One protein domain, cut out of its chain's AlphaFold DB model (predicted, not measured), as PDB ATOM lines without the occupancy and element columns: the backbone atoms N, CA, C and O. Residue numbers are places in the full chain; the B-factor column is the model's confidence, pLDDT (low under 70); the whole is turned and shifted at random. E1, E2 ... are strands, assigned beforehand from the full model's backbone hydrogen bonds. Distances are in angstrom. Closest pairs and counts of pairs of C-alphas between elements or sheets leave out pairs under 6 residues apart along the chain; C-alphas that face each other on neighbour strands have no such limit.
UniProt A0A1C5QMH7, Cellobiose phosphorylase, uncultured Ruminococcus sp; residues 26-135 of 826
ATOM      1  N   TYR A  26     -11.907  20.241 -27.908       85.00
ATOM      2  CA  TYR A  26     -10.757  19.451 -28.338       85.00
ATOM      3  C   TYR A  26     -11.163  18.025 -28.731       85.00
ATOM      4  O   TYR A  26     -11.919  17.377 -28.012       85.00
ATOM      5  N   PHE A  27     -10.585  17.502 -29.814       82.06
ATOM      6  CA  PHE A  27     -10.706  16.103 -30.241       82.06
ATOM      7  C   PHE A  27      -9.390  15.604 -30.851       82.06
ATOM      8  O   PHE A  27      -8.579  16.390 -31.349       82.06
ATOM      9  N   SER A  28      -9.165  14.288 -30.837       75.94
ATOM     10  CA  SER A  28      -7.912  13.654 -31.285       75.94
ATOM     11  C   SER A  28      -7.948  13.237 -32.766       75.94
ATOM     12  O   SER A  28      -7.659  12.089 -33.107       75.94
ATOM     13  N   GLY A  29      -8.327  14.145 -33.666       70.62
ATOM     14  CA  GLY A  29      -8.524  13.829 -35.088       70.62
ATOM     15  C   GLY A  29      -9.540  12.705 -35.293       70.62
ATOM     16  O   GLY A  29     -10.410  12.512 -34.452       70.62
ATOM     17  N   ASN A  30      -9.392  11.912 -36.359       64.38
ATOM     18  CA  ASN A  30     -10.298  10.795 -36.687       64.38
ATOM     19  C   ASN A  30     -10.110   9.563 -35.771       64.38
ATOM     20  O   ASN A  30     -10.169   8.425 -36.241       64.38
ATOM     21  N   SER A  31      -9.794   9.774 -34.495       67.94
ATOM     22  CA  SER A  31      -9.544   8.707 -33.533       67.94
ATOM     23  C   SER A  31     -10.393   8.891 -32.283       67.94
ATOM     24  O   SER A  31     -10.757  10.002 -31.892       67.94
ATOM     25  N   TYR A  32     -10.731   7.762 -31.676       79.25
ATOM     26  CA  TYR A  32     -11.654   7.695 -30.563       79.25
ATOM     27  C   TYR A  32     -10.903   7.685 -29.231       79.25
ATOM     28  O   TYR A  32     -10.194   6.721 -28.939       79.25
ATOM     29  N   ILE A  33     -11.084   8.723 -28.407       86.25
ATOM     30  CA  ILE A  33     -10.473   8.800 -27.076       86.25
ATOM     31  C   ILE A  33     -11.207   7.834 -26.141       86.25
ATOM     32  O   ILE A  33     -12.363   8.053 -25.770       86.25
ATOM     33  N   THR A  34     -10.535   6.762 -25.728       85.38
ATOM     34  CA  THR A  34     -11.107   5.737 -24.843       85.38
ATOM     35  C   THR A  34     -11.142   6.198 -23.388       85.38
ATOM     36  O   THR A  34     -12.126   5.914 -22.691       85.38
ATOM     37  N   GLU A  35     -10.098   6.910 -22.946       85.94
ATOM     38  CA  GLU A  35      -9.903   7.375 -21.568       85.94
ATOM     39  C   GLU A  35      -8.959   8.592 -21.485       85.94
ATOM     40  O   GLU A  35      -7.899   8.611 -22.112       85.94
ATOM     41  N   LEU A  36      -9.290   9.575 -20.632       87.50
ATOM     42  CA  LEU A  36      -8.331  10.588 -20.175       87.50
ATOM     43  C   LEU A  36      -7.568  10.015 -18.975       87.50
ATOM     44  O   LEU A  36      -8.136   9.806 -17.903       87.50
ATOM     45  N   ARG A  37      -6.280   9.727 -19.157       85.44
ATOM     46  CA  ARG A  37      -5.461   9.015 -18.167       85.44
ATOM     47  C   ARG A  37      -4.912   9.945 -17.099       85.44
ATOM     48  O   ARG A  37      -4.919   9.604 -15.917       85.44
ATOM     49  N   LYS A  38      -4.388  11.097 -17.516       85.56
ATOM     50  CA  LYS A  38      -3.822  12.109 -16.621       85.56
ATOM     51  C   LYS A  38      -4.092  13.491 -17.174       85.56
ATOM     52  O   LYS A  38      -4.152  13.686 -18.383       85.56
ATOM     53  N   MET A  39      -4.195  14.458 -16.282       84.56
ATOM     54  CA  MET A  39      -4.255  15.860 -16.637       84.56
ATOM     55  C   MET A  39      -3.671  16.668 -15.489       84.56
ATOM     56  O   MET A  39      -3.888  16.332 -14.326       84.56
ATOM     57  N   GLY A  40      -2.924  17.716 -15.799       77.00
ATOM     58  CA  GLY A  40      -2.366  18.585 -14.774       77.00
ATOM     59  C   GLY A  40      -1.559  19.727 -15.360       77.00
ATOM     60  O   GLY A  40      -1.339  19.792 -16.564       77.00
ATOM     61  N   TYR A  41      -1.085  20.614 -14.494       74.12
ATOM     62  CA  TYR A  41      -0.255  21.738 -14.905       74.12
ATOM     63  C   TYR A  41       1.233  21.384 -14.802       74.12
ATOM     64  O   TYR A  41       1.695  20.905 -13.759       74.12
ATOM     65  N   ASP A  42       1.983  21.639 -15.874       71.56
ATOM     66  CA  ASP A  42       3.435  21.812 -15.825       71.56
ATOM     67  C   ASP A  42       3.741  23.307 -15.961       71.56
ATOM     68  O   ASP A  42       3.412  23.946 -16.963       71.56
ATOM     69  N   GLN A  43       4.299  23.891 -14.900       72.75
ATOM     70  CA  GLN A  43       4.374  25.340 -14.702       72.75
ATOM     71  C   GLN A  43       2.988  26.008 -14.835       72.75
ATOM     72  O   GLN A  43       2.186  25.936 -13.908       72.75
ATOM     73  N   ALA A  44       2.705  26.646 -15.973       64.62
ATOM     74  CA  ALA A  44       1.429  27.294 -16.287       64.62
ATOM     75  C   ALA A  44       0.674  26.625 -17.452       64.62
ATOM     76  O   ALA A  44      -0.390  27.107 -17.838       64.62
ATOM     77  N   LYS A  45       1.216  25.539 -18.019       70.00
ATOM     78  CA  LYS A  45       0.663  24.843 -19.184       70.00
ATOM     79  C   LYS A  45      -0.124  23.620 -18.721       70.00
ATOM     80  O   LYS A  45       0.436  22.733 -18.078       70.00
ATOM     81  N   LEU A  46      -1.416  23.573 -19.033       75.75
ATOM     82  CA  LEU A  46      -2.243  22.393 -18.785       75.75
ATOM     83  C   LEU A  46      -1.845  21.289 -19.775       75.75
ATOM     84  O   LEU A  46      -1.760  21.535 -20.969       75.75
ATOM     85  N   GLN A  47      -1.586  20.079 -19.307       79.31
ATOM     86  CA  GLN A  47      -1.300  18.909 -20.134       79.31
ATOM     87  C   GLN A  47      -2.371  17.852 -19.905       79.31
ATOM     88  O   GLN A  47      -2.852  17.706 -18.783       79.31
ATOM     89  N   VAL A  48      -2.693  17.088 -20.946       82.19
ATOM     90  CA  VAL A  48      -3.552  15.903 -20.888       82.19
ATOM     91  C   VAL A  48      -2.836  14.721 -21.533       82.19
ATOM     92  O   VAL A  48      -2.217  14.853 -22.584       82.19
ATOM     93  N   GLU A  49      -2.897  13.565 -20.885       85.88
ATOM     94  CA  GLU A  49      -2.500  12.264 -21.422       85.88
ATOM     95  C   GLU A  49      -3.774  11.441 -21.586       85.88
ATOM     96  O   GLU A  49      -4.540  11.287 -20.630       85.88
ATOM     97  N   TYR A  50      -4.007  10.915 -22.780       85.06
ATOM     98  CA  TYR A  50      -5.210  10.163 -23.105       85.06
ATOM     99  C   TYR A  50      -4.877   8.935 -23.946       85.06
ATOM    100  O   TYR A  50      -3.835   8.853 -24.595       85.06
ATOM    101  N   GLU A  51      -5.755   7.948 -23.889       86.38
ATOM    102  CA  GLU A  51      -5.690   6.762 -24.728       86.38
ATOM    103  C   GLU A  51      -6.656   6.921 -25.903       86.38
ATOM    104  O   GLU A  51      -7.773   7.409 -25.732       86.38
ATOM    105  N   THR A  52      -6.210   6.539 -27.095       82.25
ATOM    106  CA  THR A  52      -7.024   6.517 -28.311       82.25
ATOM    107  C   THR A  52      -6.889   5.178 -29.028       82.25
ATOM    108  O   THR A  52      -5.862   4.503 -28.914       82.25
ATOM    109  N   GLU A  53      -7.926   4.775 -29.756       73.56
ATOM    110  CA  GLU A  53      -7.899   3.590 -30.611       73.56
ATOM    111  C   GLU A  53      -7.753   3.996 -32.082       73.56
ATOM    112  O   GLU A  53      -8.630   4.641 -32.657       73.56
ATOM    113  N   GLU A  54      -6.650   3.584 -32.713       67.94
ATOM    114  CA  GLU A  54      -6.401   3.814 -34.136       67.94
ATOM    115  C   GLU A  54      -6.105   2.479 -34.831       67.94
ATOM    116  O   GLU A  54      -5.174   1.752 -34.476       67.94
ATOM    117  N   SER A  55      -6.920   2.122 -35.831       64.81
ATOM    118  CA  SER A  55      -6.791   0.858 -36.581       64.81
ATOM    119  C   SER A  55      -6.743  -0.407 -35.695       64.81
ATOM    120  O   SER A  55      -6.015  -1.356 -35.995       64.81
ATOM    121  N   GLY A  56      -7.498  -0.421 -34.589       65.81
ATOM    122  CA  GLY A  56      -7.580  -1.552 -33.654       65.81
ATOM    123  C   GLY A  56      -6.395  -1.686 -32.688       65.81
ATOM    124  O   GLY A  56      -6.222  -2.739 -32.070       65.81
ATOM    125  N   LYS A  57      -5.542  -0.659 -32.573       68.88
ATOM    126  CA  LYS A  57      -4.465  -0.587 -31.577       68.88
ATOM    127  C   LYS A  57      -4.705   0.578 -30.625       68.88
ATOM    128  O   LYS A  57      -4.981   1.687 -31.069       68.88
ATOM    129  N   GLN A  58      -4.528   0.325 -29.330       76.06
ATOM    130  CA  GLN A  58      -4.485   1.378 -28.320       76.06
ATOM    131  C   GLN A  58      -3.165   2.145 -28.412       76.06
ATOM    132  O   GLN A  58      -2.080   1.551 -28.425       76.06
ATOM    133  N   ILE A  59      -3.267   3.468 -28.464       79.94
ATOM    134  CA  ILE A  59      -2.149   4.404 -28.523       79.94
ATOM    135  C   ILE A  59      -2.317   5.397 -27.376       79.94
ATOM    136  O   ILE A  59      -3.414   5.886 -27.114       79.94
ATOM    137  N   ILE A  60      -1.223   5.690 -26.675       80.19
ATOM    138  CA  ILE A  60      -1.199   6.737 -25.653       80.19
ATOM    139  C   ILE A  60      -0.701   8.013 -26.314       80.19
ATOM    140  O   ILE A  60       0.413   8.048 -26.843       80.19
ATOM    141  N   CYS A  61      -1.517   9.050 -26.231       77.00
ATOM    142  CA  CYS A  61      -1.225  10.372 -26.744       77.00
ATOM    143  C   CYS A  61      -1.143  11.369 -25.590       77.00
ATOM    144  O   CYS A  61      -1.701  11.166 -24.507       77.00
ATOM    145  N   SER A  62      -0.444  12.467 -25.831       76.56
ATOM    146  CA  SER A  62      -0.424  13.617 -24.943       76.56
ATOM    147  C   SER A  62      -0.646  14.884 -25.753       76.56
ATOM    148  O   SER A  62      -0.209  14.978 -26.900       76.56
ATOM    149  N   ALA A  63      -1.343  15.837 -25.145       73.88
ATOM    150  CA  ALA A  63      -1.550  17.173 -25.672       73.88
ATOM    151  C   ALA A  63      -1.310  18.197 -24.564       73.88
ATOM    152  O   ALA A  63      -1.427  17.900 -23.370       73.88
ATOM    153  N   ALA A  64      -0.961  19.413 -24.956       70.00
ATOM    154  CA  ALA A  64      -0.664  20.485 -24.027       70.00
ATOM    155  C   ALA A  64      -1.405  21.747 -24.450       70.00
ATOM    156  O   ALA A  64      -1.595  21.995 -25.633       70.00
ATOM    157  N   ALA A  65      -1.841  22.532 -23.481       65.19
ATOM    158  CA  ALA A  65      -2.727  23.647 -23.706       65.19
ATOM    159  C   ALA A  65      -2.040  24.829 -24.388       65.19
ATOM    160  O   ALA A  65      -0.919  25.206 -24.034       65.19
ATOM    161  N   GLU A  66      -2.742  25.385 -25.376       61.22
ATOM    162  CA  GLU A  66      -2.464  26.659 -26.028       61.22
ATOM    163  C   GLU A  66      -2.674  27.817 -25.055       61.22
ATOM    164  O   GLU A  66      -2.004  28.828 -25.165       61.22
ATOM    165  N   THR A  67      -3.585  27.691 -24.092       59.81
ATOM    166  CA  THR A  67      -3.828  28.687 -23.039       59.81
ATOM    167  C   THR A  67      -3.790  28.017 -21.664       59.81
ATOM    168  O   THR A  67      -3.313  26.894 -21.522       59.81
ATOM    169  N   LYS A  68      -4.292  28.674 -20.610       54.28
ATOM    170  CA  LYS A  68      -4.488  28.003 -19.313       54.28
ATOM    171  C   LYS A  68      -5.513  26.861 -19.390       54.28
ATOM    172  O   LYS A  68      -5.570  26.064 -18.458       54.28
ATOM    173  N   THR A  69      -6.286  26.775 -20.473       55.06
ATOM    174  CA  THR A  69      -7.556  26.041 -20.470       55.06
ATOM    175  C   THR A  69      -7.885  25.259 -21.738       55.06
ATOM    176  O   THR A  69      -8.673  24.323 -21.654       55.06
ATOM    177  N   PHE A  70      -7.241  25.544 -22.870       65.00
ATOM    178  CA  PHE A  70      -7.574  24.941 -24.166       65.00
ATOM    179  C   PHE A  70      -6.399  24.182 -24.786       65.00
ATOM    180  O   PHE A  70      -5.302  24.722 -24.819       65.00
ATOM    181  N   PHE A  71      -6.604  22.949 -25.268       64.25
ATOM    182  CA  PHE A  71      -5.549  22.058 -25.783       64.25
ATOM    183  C   PHE A  71      -5.061  22.431 -27.198       64.25
ATOM    184  O   PHE A  71      -5.863  22.487 -28.123       64.25
ATOM    185  N   ASP A  72      -3.743  22.617 -27.373       62.44
ATOM    186  CA  ASP A  72      -3.072  22.683 -28.682       62.44
ATOM    187  C   ASP A  72      -2.613  21.276 -29.112       62.44
ATOM    188  O   ASP A  72      -2.192  20.428 -28.318       62.44
ATOM    189  N   THR A  73      -2.660  21.047 -30.415       54.69
ATOM    190  CA  THR A  73      -2.344  19.799 -31.118       54.69
ATOM    191  C   THR A  73      -0.869  19.514 -31.323       54.69
ATOM    192  O   THR A  73      -0.515  18.403 -31.718       54.69
ATOM    193  N   LYS A  74       0.014  20.496 -31.133       49.19
ATOM    194  CA  LYS A  74       1.391  20.382 -31.636       49.19
ATOM    195  C   LYS A  74       2.424  19.782 -30.693       49.19
ATOM    196  O   LYS A  74       3.609  19.801 -31.021       49.19
ATOM    197  N   ALA A  75       2.018  19.186 -29.582       45.75
ATOM    198  CA  ALA A  75       2.972  18.595 -28.662       45.75
ATOM    199  C   ALA A  75       2.500  17.240 -28.138       45.75
ATOM    200  O   ALA A  75       1.839  17.171 -27.105       45.75
ATOM    201  N   THR A  76       3.008  16.166 -28.749       50.44
ATOM    202  CA  THR A  76       3.405  14.959 -28.008       50.44
ATOM    203  C   THR A  76       4.569  15.316 -27.073       50.44
ATOM    204  O   THR A  76       5.689  14.818 -27.176       50.44
ATOM    205  N   GLU A  77       4.335  16.259 -26.162       54.34
ATOM    206  CA  GLU A  77       5.219  16.507 -25.035       54.34
ATOM    207  C   GLU A  77       5.093  15.309 -24.103       54.34
ATOM    208  O   GLU A  77       3.993  14.837 -23.805       54.34
ATOM    209  N   LYS A  78       6.224  14.786 -23.634       65.94
ATOM    210  CA  LYS A  78       6.206  13.767 -22.590       65.94
ATOM    211  C   LYS A  78       5.482  14.357 -21.378       65.94
ATOM    212  O   LYS A  78       5.958  15.346 -20.830       65.94
ATOM    213  N   PHE A  79       4.365  13.753 -20.979       74.62
ATOM    214  CA  PHE A  79       3.563  14.230 -19.854       74.62
ATOM    215  C   PHE A  79       4.435  14.372 -18.593       74.62
ATOM    216  O   PHE A  79       5.075  13.406 -18.161       74.62
ATOM    217  N   SER A  80       4.475  15.576 -18.023       78.75
ATOM    218  CA  SER A  80       5.343  15.959 -16.894       78.75
ATOM    219  C   SER A  80       4.589  16.632 -15.744       78.75
ATOM    220  O   SER A  80       5.178  16.869 -14.685       78.75
ATOM    221  N   ALA A  81       3.299  16.921 -15.922       75.62
ATOM    222  CA  ALA A  81       2.484  17.609 -14.931       75.62
ATOM    223  C   ALA A  81       2.349  16.853 -13.594       75.62
ATOM    224  O   ALA A  81       2.361  15.621 -13.538       75.62
ATOM    225  N   LYS A  82       2.204  17.619 -12.502       70.12
ATOM    226  CA  LYS A  82       2.222  17.099 -11.119       70.12
ATOM    227  C   LYS A  82       0.848  16.796 -10.522       70.12
ATOM    228  O   LYS A  82       0.773  16.014  -9.576       70.12
ATOM    229  N   ASN A  83      -0.209  17.430 -11.021       73.44
ATOM    230  CA  ASN A  83      -1.558  17.258 -10.482       73.44
ATOM    231  C   ASN A  83      -2.192  15.977 -11.042       73.44
ATOM    232  O   ASN A  83      -1.850  15.531 -12.138       73.44
ATOM    233  N   SER A  84      -3.114  15.396 -10.273       71.88
ATOM    234  CA  SER A  84      -3.820  14.170 -10.642       71.88
ATOM    235  C   SER A  84      -5.219  14.482 -11.161       71.88
ATOM    236  O   SER A  84      -5.917  15.335 -10.613       71.88
ATOM    237  N   LEU A  85      -5.625  13.747 -12.193       84.00
ATOM    238  CA  LEU A  85      -6.981  13.738 -12.730       84.00
ATOM    239  C   LEU A  85      -7.812  12.685 -11.990       84.00
ATOM    240  O   LEU A  85      -7.356  11.553 -11.815       84.00
ATOM    241  N   PHE A  86      -9.031  13.036 -11.591       85.19
ATOM    242  CA  PHE A  86      -9.938  12.132 -10.882       85.19
ATOM    243  C   PHE A  86     -11.228  11.942 -11.666       85.19
ATOM    244  O   PHE A  86     -11.829  12.917 -12.105       85.19
ATOM    245  N   LYS A  87     -11.688  10.697 -11.810       87.88
ATOM    246  CA  LYS A  87     -13.031  10.418 -12.331       87.88
ATOM    247  C   LYS A  87     -14.081  10.850 -11.310       87.88
ATOM    248  O   LYS A  87     -13.880  10.684 -10.106       87.88
ATOM    249  N   CYS A  88     -15.185  11.413 -11.786       84.44
ATOM    250  CA  CYS A  88     -16.305  11.831 -10.951       84.44
ATOM    251  C   CYS A  88     -17.619  11.305 -11.526       84.44
ATOM    252  O   CYS A  88     -17.762  11.218 -12.743       84.44
ATOM    253  N   GLU A  89     -18.558  10.984 -10.640       73.50
ATOM    254  CA  GLU A  89     -19.910  10.530 -10.999       73.50
ATOM    255  C   GLU A  89     -20.980  11.526 -10.512       73.50
ATOM    256  O   GLU A  89     -21.946  11.775 -11.223       73.50
ATOM    257  N   ASP A  90     -20.753  12.193  -9.373       67.25
ATOM    258  CA  ASP A  90     -21.684  13.167  -8.784       67.25
ATOM    259  C   ASP A  90     -21.323  14.615  -9.159       67.25
ATOM    260  O   ASP A  90     -20.788  15.386  -8.355       67.25
ATOM    261  N   VAL A  91     -21.566  14.990 -10.413       77.69
ATOM    262  CA  VAL A  91     -21.416  16.372 -10.897       77.69
ATOM    263  C   VAL A  91     -22.611  16.725 -11.770       77.69
ATOM    264  O   VAL A  91     -23.099  15.877 -12.509       77.69
ATOM    265  N   ASN A  92     -23.080  17.970 -11.701       85.44
ATOM    266  CA  ASN A  92     -24.264  18.459 -12.417       85.44
ATOM    267  C   ASN A  92     -24.007  18.665 -13.930       85.44
ATOM    268  O   ASN A  92     -24.425  19.663 -14.508       85.44
ATOM    269  N   ILE A  93     -23.295  17.735 -14.574       88.50
ATOM    270  CA  ILE A  93     -23.038  17.707 -16.016       88.50
ATOM    271  C   ILE A  93     -23.822  16.536 -16.615       88.50
ATOM    272  O   ILE A  93     -23.675  15.393 -16.185       88.50
ATOM    273  N   TYR A  94     -24.646  16.824 -17.615       89.31
ATOM    274  CA  TYR A  94     -25.582  15.890 -18.235       89.31
ATOM    275  C   TYR A  94     -25.409  15.874 -19.756       89.31
ATOM    276  O   TYR A  94     -24.768  16.755 -20.326       89.31
ATOM    277  N   GLY A  95     -26.051  14.915 -20.421       92.38
ATOM    278  CA  GLY A  95     -26.136  14.868 -21.881       92.38
ATOM    279  C   GLY A  95     -25.334  13.725 -22.494       92.38
ATOM    280  O   GLY A  95     -25.237  12.650 -21.900       92.38
ATOM    281  N   ASP A  96     -24.782  13.947 -23.688       93.44
ATOM    282  CA  ASP A  96     -23.975  12.976 -24.441       93.44
ATOM    283  C   ASP A  96     -22.558  12.855 -23.848       93.44
ATOM    284  O   ASP A  96     -21.554  13.098 -24.518       93.44
ATOM    285  N   ILE A  97     -22.474  12.500 -22.565       91.88
ATOM    286  CA  ILE A  97     -21.235  12.381 -21.796       91.88
ATOM    287  C   ILE A  97     -20.932  10.918 -21.497       91.88
ATOM    288  O   ILE A  97     -21.731  10.216 -20.884       91.88
ATOM    289  N   ARG A  98     -19.716  10.504 -21.854       91.62
ATOM    290  CA  ARG A  98     -19.167   9.181 -21.555       91.62
ATOM    291  C   ARG A  98     -18.555   9.120 -20.159       91.62
ATOM    292  O   ARG A  98     -18.719   8.132 -19.451       91.62
ATOM    293  N   GLN A  99     -17.777  10.137 -19.786       91.88
ATOM    294  CA  GLN A  99     -17.074  10.177 -18.502       91.88
ATOM    295  C   GLN A  99     -16.782  11.615 -18.085       91.88
ATOM    296  O   GLN A  99     -16.348  12.424 -18.900       91.88
ATOM    297  N   ILE A 100     -16.935  11.902 -16.792       91.38
ATOM    298  CA  ILE A 100     -16.571  13.192 -16.202       91.38
ATOM    299  C   ILE A 100     -15.282  13.043 -15.396       91.38
ATOM    300  O   ILE A 100     -15.068  12.045 -14.693       91.38
ATOM    301  N   TYR A 101     -14.432  14.058 -15.492       89.62
ATOM    302  CA  TYR A 101     -13.162  14.153 -14.802       89.62
ATOM    303  C   TYR A 101     -13.052  15.481 -14.059       89.62
ATOM    304  O   TYR A 101     -13.580  16.496 -14.503       89.62
ATOM    305  N   SER A 102     -12.332  15.501 -12.942       88.38
ATOM    306  CA  SER A 102     -12.001  16.725 -12.225       88.38
ATOM    307  C   SER A 102     -10.515  16.834 -11.918       88.38
ATOM    308  O   SER A 102      -9.811  15.839 -11.727       88.38
ATOM    309  N   LEU A 103     -10.062  18.079 -11.883       85.69
ATOM    310  CA  LEU A 103      -8.707  18.495 -11.591       85.69
ATOM    311  C   LEU A 103      -8.762  19.562 -10.500       85.69
ATOM    312  O   LEU A 103      -9.461  20.564 -10.640       85.69
ATOM    313  N   GLU A 104      -8.007  19.364  -9.427       83.38
ATOM    314  CA  GLU A 104      -7.873  20.363  -8.369       83.38
ATOM    315  C   GLU A 104      -6.546  21.114  -8.525       83.38
ATOM    316  O   GLU A 104      -5.480  20.512  -8.706       83.38
ATOM    317  N   ASN A 105      -6.604  22.446  -8.497       75.44
ATOM    318  CA  ASN A 105      -5.424  23.300  -8.566       75.44
ATOM    319  C   ASN A 105      -5.626  24.573  -7.735       75.44
ATOM    320  O   ASN A 105      -6.608  25.288  -7.920       75.44
ATOM    321  N   ASN A 106      -4.690  24.873  -6.827       73.06
ATOM    322  CA  ASN A 106      -4.732  26.052  -5.947       73.06
ATOM    323  C   ASN A 106      -6.086  26.255  -5.226       73.06
ATOM    324  O   ASN A 106      -6.560  27.382  -5.100       73.06
ATOM    325  N   GLY A 107      -6.723  25.165  -4.783       74.12
ATOM    326  CA  GLY A 107      -8.014  25.197  -4.082       74.12
ATOM    327  C   GLY A 107      -9.242  25.420  -4.975       74.12
ATOM    328  O   GLY A 107     -10.343  25.553  -4.452       74.12
ATOM    329  N   LYS A 108      -9.081  25.452  -6.306       78.50
ATOM    330  CA  LYS A 108     -10.191  25.464  -7.269       78.50
ATOM    331  C   LYS A 108     -10.347  24.090  -7.918       78.50
ATOM    332  O   LYS A 108      -9.362  23.509  -8.379       78.50
ATOM    333  N   LYS A 109     -11.587  23.599  -7.983       84.44
ATOM    334  CA  LYS A 109     -11.959  22.377  -8.707       84.44
ATOM    335  C   LYS A 109     -12.419  22.743 -10.117       84.44
ATOM    336  O   LYS A 109     -13.404  23.464 -10.274       84.44
ATOM    337  N   THR A 110     -11.718  22.225 -11.118       85.12
ATOM    338  CA  THR A 110     -12.085  22.315 -12.535       85.12
ATOM    339  C   THR A 110     -12.598  20.959 -13.011       85.12
ATOM    340  O   THR A 110     -12.044  19.928 -12.632       85.12
ATOM    341  N   VAL A 111     -13.653  20.938 -13.819       87.25
ATOM    342  CA  VAL A 111     -14.315  19.728 -14.317       87.25
ATOM    343  C   VAL A 111     -14.292  19.713 -15.846       87.25
ATOM    344  O   VAL A 111     -14.435  20.757 -16.479       87.25
ATOM    345  N   TYR A 112     -14.107  18.521 -16.414       87.38
ATOM    346  CA  TYR A 112     -14.087  18.241 -17.847       87.38
ATOM    347  C   TYR A 112     -14.995  17.044 -18.138       87.38
ATOM    348  O   TYR A 112     -14.912  16.019 -17.457       87.38
ATOM    349  N   GLY A 113     -15.832  17.147 -19.162       89.75
ATOM    350  CA  GLY A 113     -16.557  16.029 -19.747       89.75
ATOM    351  C   GLY A 113     -15.800  15.470 -20.950       89.75
ATOM    352  O   GLY A 113     -15.278  16.219 -21.769       89.75
ATOM    353  N   LEU A 114     -15.747  14.147 -21.063       91.88
ATOM    354  CA  LEU A 114     -15.462  13.464 -22.319       91.88
ATOM    355  C   LEU A 114     -16.799  13.013 -22.903       91.88
ATOM    356  O   LEU A 114     -17.531  12.267 -22.243       91.88
ATOM    357  N   THR A 115     -17.120  13.463 -24.112       92.75
ATOM    358  CA  THR A 115     -18.393  13.127 -24.750       92.75
ATOM    359  C   THR A 115     -18.456  11.655 -25.160       92.75
ATOM    360  O   THR A 115     -17.440  10.960 -25.289       92.75
ATOM    361  N   GLU A 116     -19.673  11.187 -25.420       90.75
ATOM    362  CA  GLU A 116     -19.901  10.021 -26.269       90.75
ATOM    363  C   GLU A 116     -19.331  10.247 -27.684       90.75
ATOM    364  O   GLU A 116     -18.936  11.361 -28.048       90.75
ATOM    365  N   SER A 117     -19.253   9.182 -28.487       85.12
ATOM    366  CA  SER A 117     -18.816   9.303 -29.882       85.12
ATOM    367  C   SER A 117     -19.932   9.810 -30.789       85.12
ATOM    368  O   SER A 117     -21.067   9.343 -30.714       85.12
ATOM    369  N   ASP A 118     -19.569  10.672 -31.736       80.88
ATOM    370  CA  ASP A 118     -20.432  11.091 -32.842       80.88
ATOM    371  C   ASP A 118     -20.404  10.124 -34.049       80.88
ATOM    372  O   ASP A 118     -20.871  10.465 -35.139       80.88
ATOM    373  N   GLY A 119     -19.821   8.933 -33.864       77.00
ATOM    374  CA  GLY A 119     -19.594   7.919 -34.894       77.00
ATOM    375  C   GLY A 119     -18.226   8.001 -35.581       77.00
ATOM    376  O   GLY A 119     -17.854   7.050 -36.266       77.00
ATOM    377  N   ILE A 120     -17.477   9.094 -35.394       74.62
ATOM    378  CA  ILE A 120     -16.121   9.285 -35.936       74.62
ATOM    379  C   ILE A 120     -15.122   9.508 -34.797       74.62
ATOM    380  O   ILE A 120     -14.077   8.862 -34.747       74.62
ATOM    381  N   GLN A 121     -15.450  10.410 -33.875       83.25
ATOM    382  CA  GLN A 121     -14.573  10.867 -32.799       83.25
ATOM    383  C   GLN A 121     -15.403  11.242 -31.560       83.25
ATOM    384  O   GLN A 121     -16.620  11.039 -31.526       83.25
ATOM    385  N   ASN A 122     -14.746  11.734 -30.515       87.62
ATOM    386  CA  ASN A 122     -15.366  12.322 -29.329       87.62
ATOM    387  C   ASN A 122     -14.566  13.545 -28.864       87.62
ATOM    388  O   ASN A 122     -13.433  13.766 -29.298       87.62
ATOM    389  N   TYR A 123     -15.182  14.344 -27.998       89.56
ATOM    390  CA  TYR A 123     -14.738  15.695 -27.688       89.56
ATOM    391  C   TYR A 123     -14.531  15.868 -26.185       89.56
ATOM    392  O   TYR A 123     -15.214  15.249 -25.365       89.56
ATOM    393  N   ILE A 124     -13.581  16.723 -25.820       89.31
ATOM    394  CA  ILE A 124     -13.423  17.217 -24.455       89.31
ATOM    395  C   ILE A 124     -14.192  18.536 -24.357       89.31
ATOM    396  O   ILE A 124     -13.978  19.429 -25.180       89.31
ATOM    397  N   THR A 125     -15.069  18.642 -23.358       89.25
ATOM    398  CA  THR A 125     -15.827  19.867 -23.073       89.25
ATOM    399  C   THR A 125     -14.905  21.031 -22.734       89.25
ATOM    400  O   THR A 125     -13.749  20.841 -22.327       89.25
ATOM    401  N   ILE A 126     -15.445  22.244 -22.788       86.62
ATOM    402  CA  ILE A 126     -14.787  23.391 -22.167       86.62
ATOM    403  C   ILE A 126     -14.611  23.160 -20.648       86.62
ATOM    404  O   ILE A 126     -15.367  22.403 -20.029       86.62
ATOM    405  N   PRO A 127     -13.582  23.764 -20.028       82.88
ATOM    406  CA  PRO A 127     -13.327  23.608 -18.603       82.88
ATOM    407  C   PRO A 127     -14.333  24.377 -17.748       82.88
ATOM    408  O   PRO A 127     -14.531  25.581 -17.923       82.88
ATOM    409  N   TYR A 128     -14.854  23.686 -16.739       84.75
ATOM    410  CA  TYR A 128     -15.845  24.199 -15.800       84.75
ATOM    411  C   TYR A 128     -15.256  24.390 -14.410       84.75
ATOM    412  O   TYR A 128     -14.874  23.422 -13.754       84.75
ATOM    413  N   VAL A 129     -15.170  25.631 -13.937       80.44
ATOM    414  CA  VAL A 129     -14.612  25.962 -12.622       80.44
ATOM    415  C   VAL A 129     -15.737  26.138 -11.609       80.44
ATOM    416  O   VAL A 129     -16.622  26.968 -11.803       80.44
ATOM    417  N   SER A 130     -15.677  25.389 -10.506       74.75
ATOM    418  CA  SER A 130     -16.619  25.547  -9.395       74.75
ATOM    419  C   SER A 130     -16.364  26.869  -8.653       74.75
ATOM    420  O   SER A 130     -15.251  27.134  -8.190       74.75
ATOM    421  N   GLY A 131     -17.396  27.706  -8.593       67.19
ATOM    422  CA  GLY A 131     -17.459  28.984  -7.897       67.19
ATOM    423  C   GLY A 131     -17.706  28.861  -6.396       67.19
ATOM    424  O   GLY A 131     -18.087  27.804  -5.898       67.19
ATOM    425  N   GLU A 132     -17.527  29.969  -5.669       63.25
ATOM    426  CA  GLU A 132     -17.726  30.026  -4.210       63.25
ATOM    427  C   GLU A 132     -19.177  29.737  -3.781       63.25
ATOM    428  O   GLU A 132     -19.408  29.261  -2.672       63.25
ATOM    429  N   ASP A 133     -20.150  29.982  -4.662       66.06
ATOM    430  CA  ASP A 133     -21.583  29.733  -4.454       66.06
ATOM    431  C   ASP A 133     -22.079  28.424  -5.101       66.06
ATOM    432  O   ASP A 133     -23.283  28.178  -5.148       66.06
ATOM    433  N   GLY A 134     -21.166  27.584  -5.602       62.00
ATOM    434  CA  GLY A 134     -21.495  26.346  -6.312       62.00
ATOM    435  C   GLY A 134     -21.815  26.531  -7.798       62.00
ATOM    436  O   GLY A 134     -21.992  25.528  -8.488       62.00
ATOM    437  N   LYS A 135     -21.834  27.768  -8.320       64.88
ATOM    438  CA  LYS A 135     -21.986  28.013  -9.761       64.88
ATOM    439  C   LYS A 135     -20.806  27.476 -10.547       64.88
ATOM    440  O   LYS A 135     -19.692  27.361 -10.039       64.88
TER     441      LYS A 135
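This is residues 26 to 135 of the 826 residues of the protein "Cellobiose phosphorylase" of uncultured Ruminococcus sp (UniProt A0A1C5QMH7). Two strongly twisted antiparallel sheets, E1 E2 E3 and E4 E6 E7 E8, form a sandwich, only partly face to face, with a long loop between E3 and E4 leading from the first sheet to the second. The printed part has 110 residues, no named helix and eight named strands, E1 to E8 in chain order; the class is all strand. It is compact, with a radius of gyration of the C-alphas of 13.6 A and spans of 45 by 33 by 19 A.

E1, residues 32 to 42, begins at C-alpha 32 (-11.654, 7.695, -30.563), measures 25.4 A and bends by 73 degrees at residue 35. E2, residues 45 to 54, measures 26.8 A and bends by 52 degrees at residue 51. E3 is residues 57 to 65, 25.5 A; E4, 85 to 88; E5, 93 to 95; E6, 97 to 105, 23.3 A; E7, 108 to 115, 22.9 A. E8, residues 128 to 130, ends at C-alpha 130 (-16.619, 25.547, -9.395).

E1 E2 E3 is a meander, each strand the antiparallel neighbour of the one before, with N 40 and O 47 3.0 A apart and N 50 and O 61 2.9 A apart. E6 E7 E8 is another, with N 103 and O 110 at 2.8 A and N 111 and O 128 at 2.8 A. Edge strand E4 is antiparallel to E6, with N 86 and O 102 at 2.9 A. Between the sheets, the closest C-alphas of E1 and E4 are those of Met 39 and Leu 85, 5.2 A. E5 pairs with no named strand.

The farthest C-alphas, of Ser 55 and Asp 133, are 45.7 A apart. The printed part has no cut. The links E3 to E4 and E7 to E8 are long. Mean pLDDT of the printed part is 77.1; residues 65 to 78 are among those under 70.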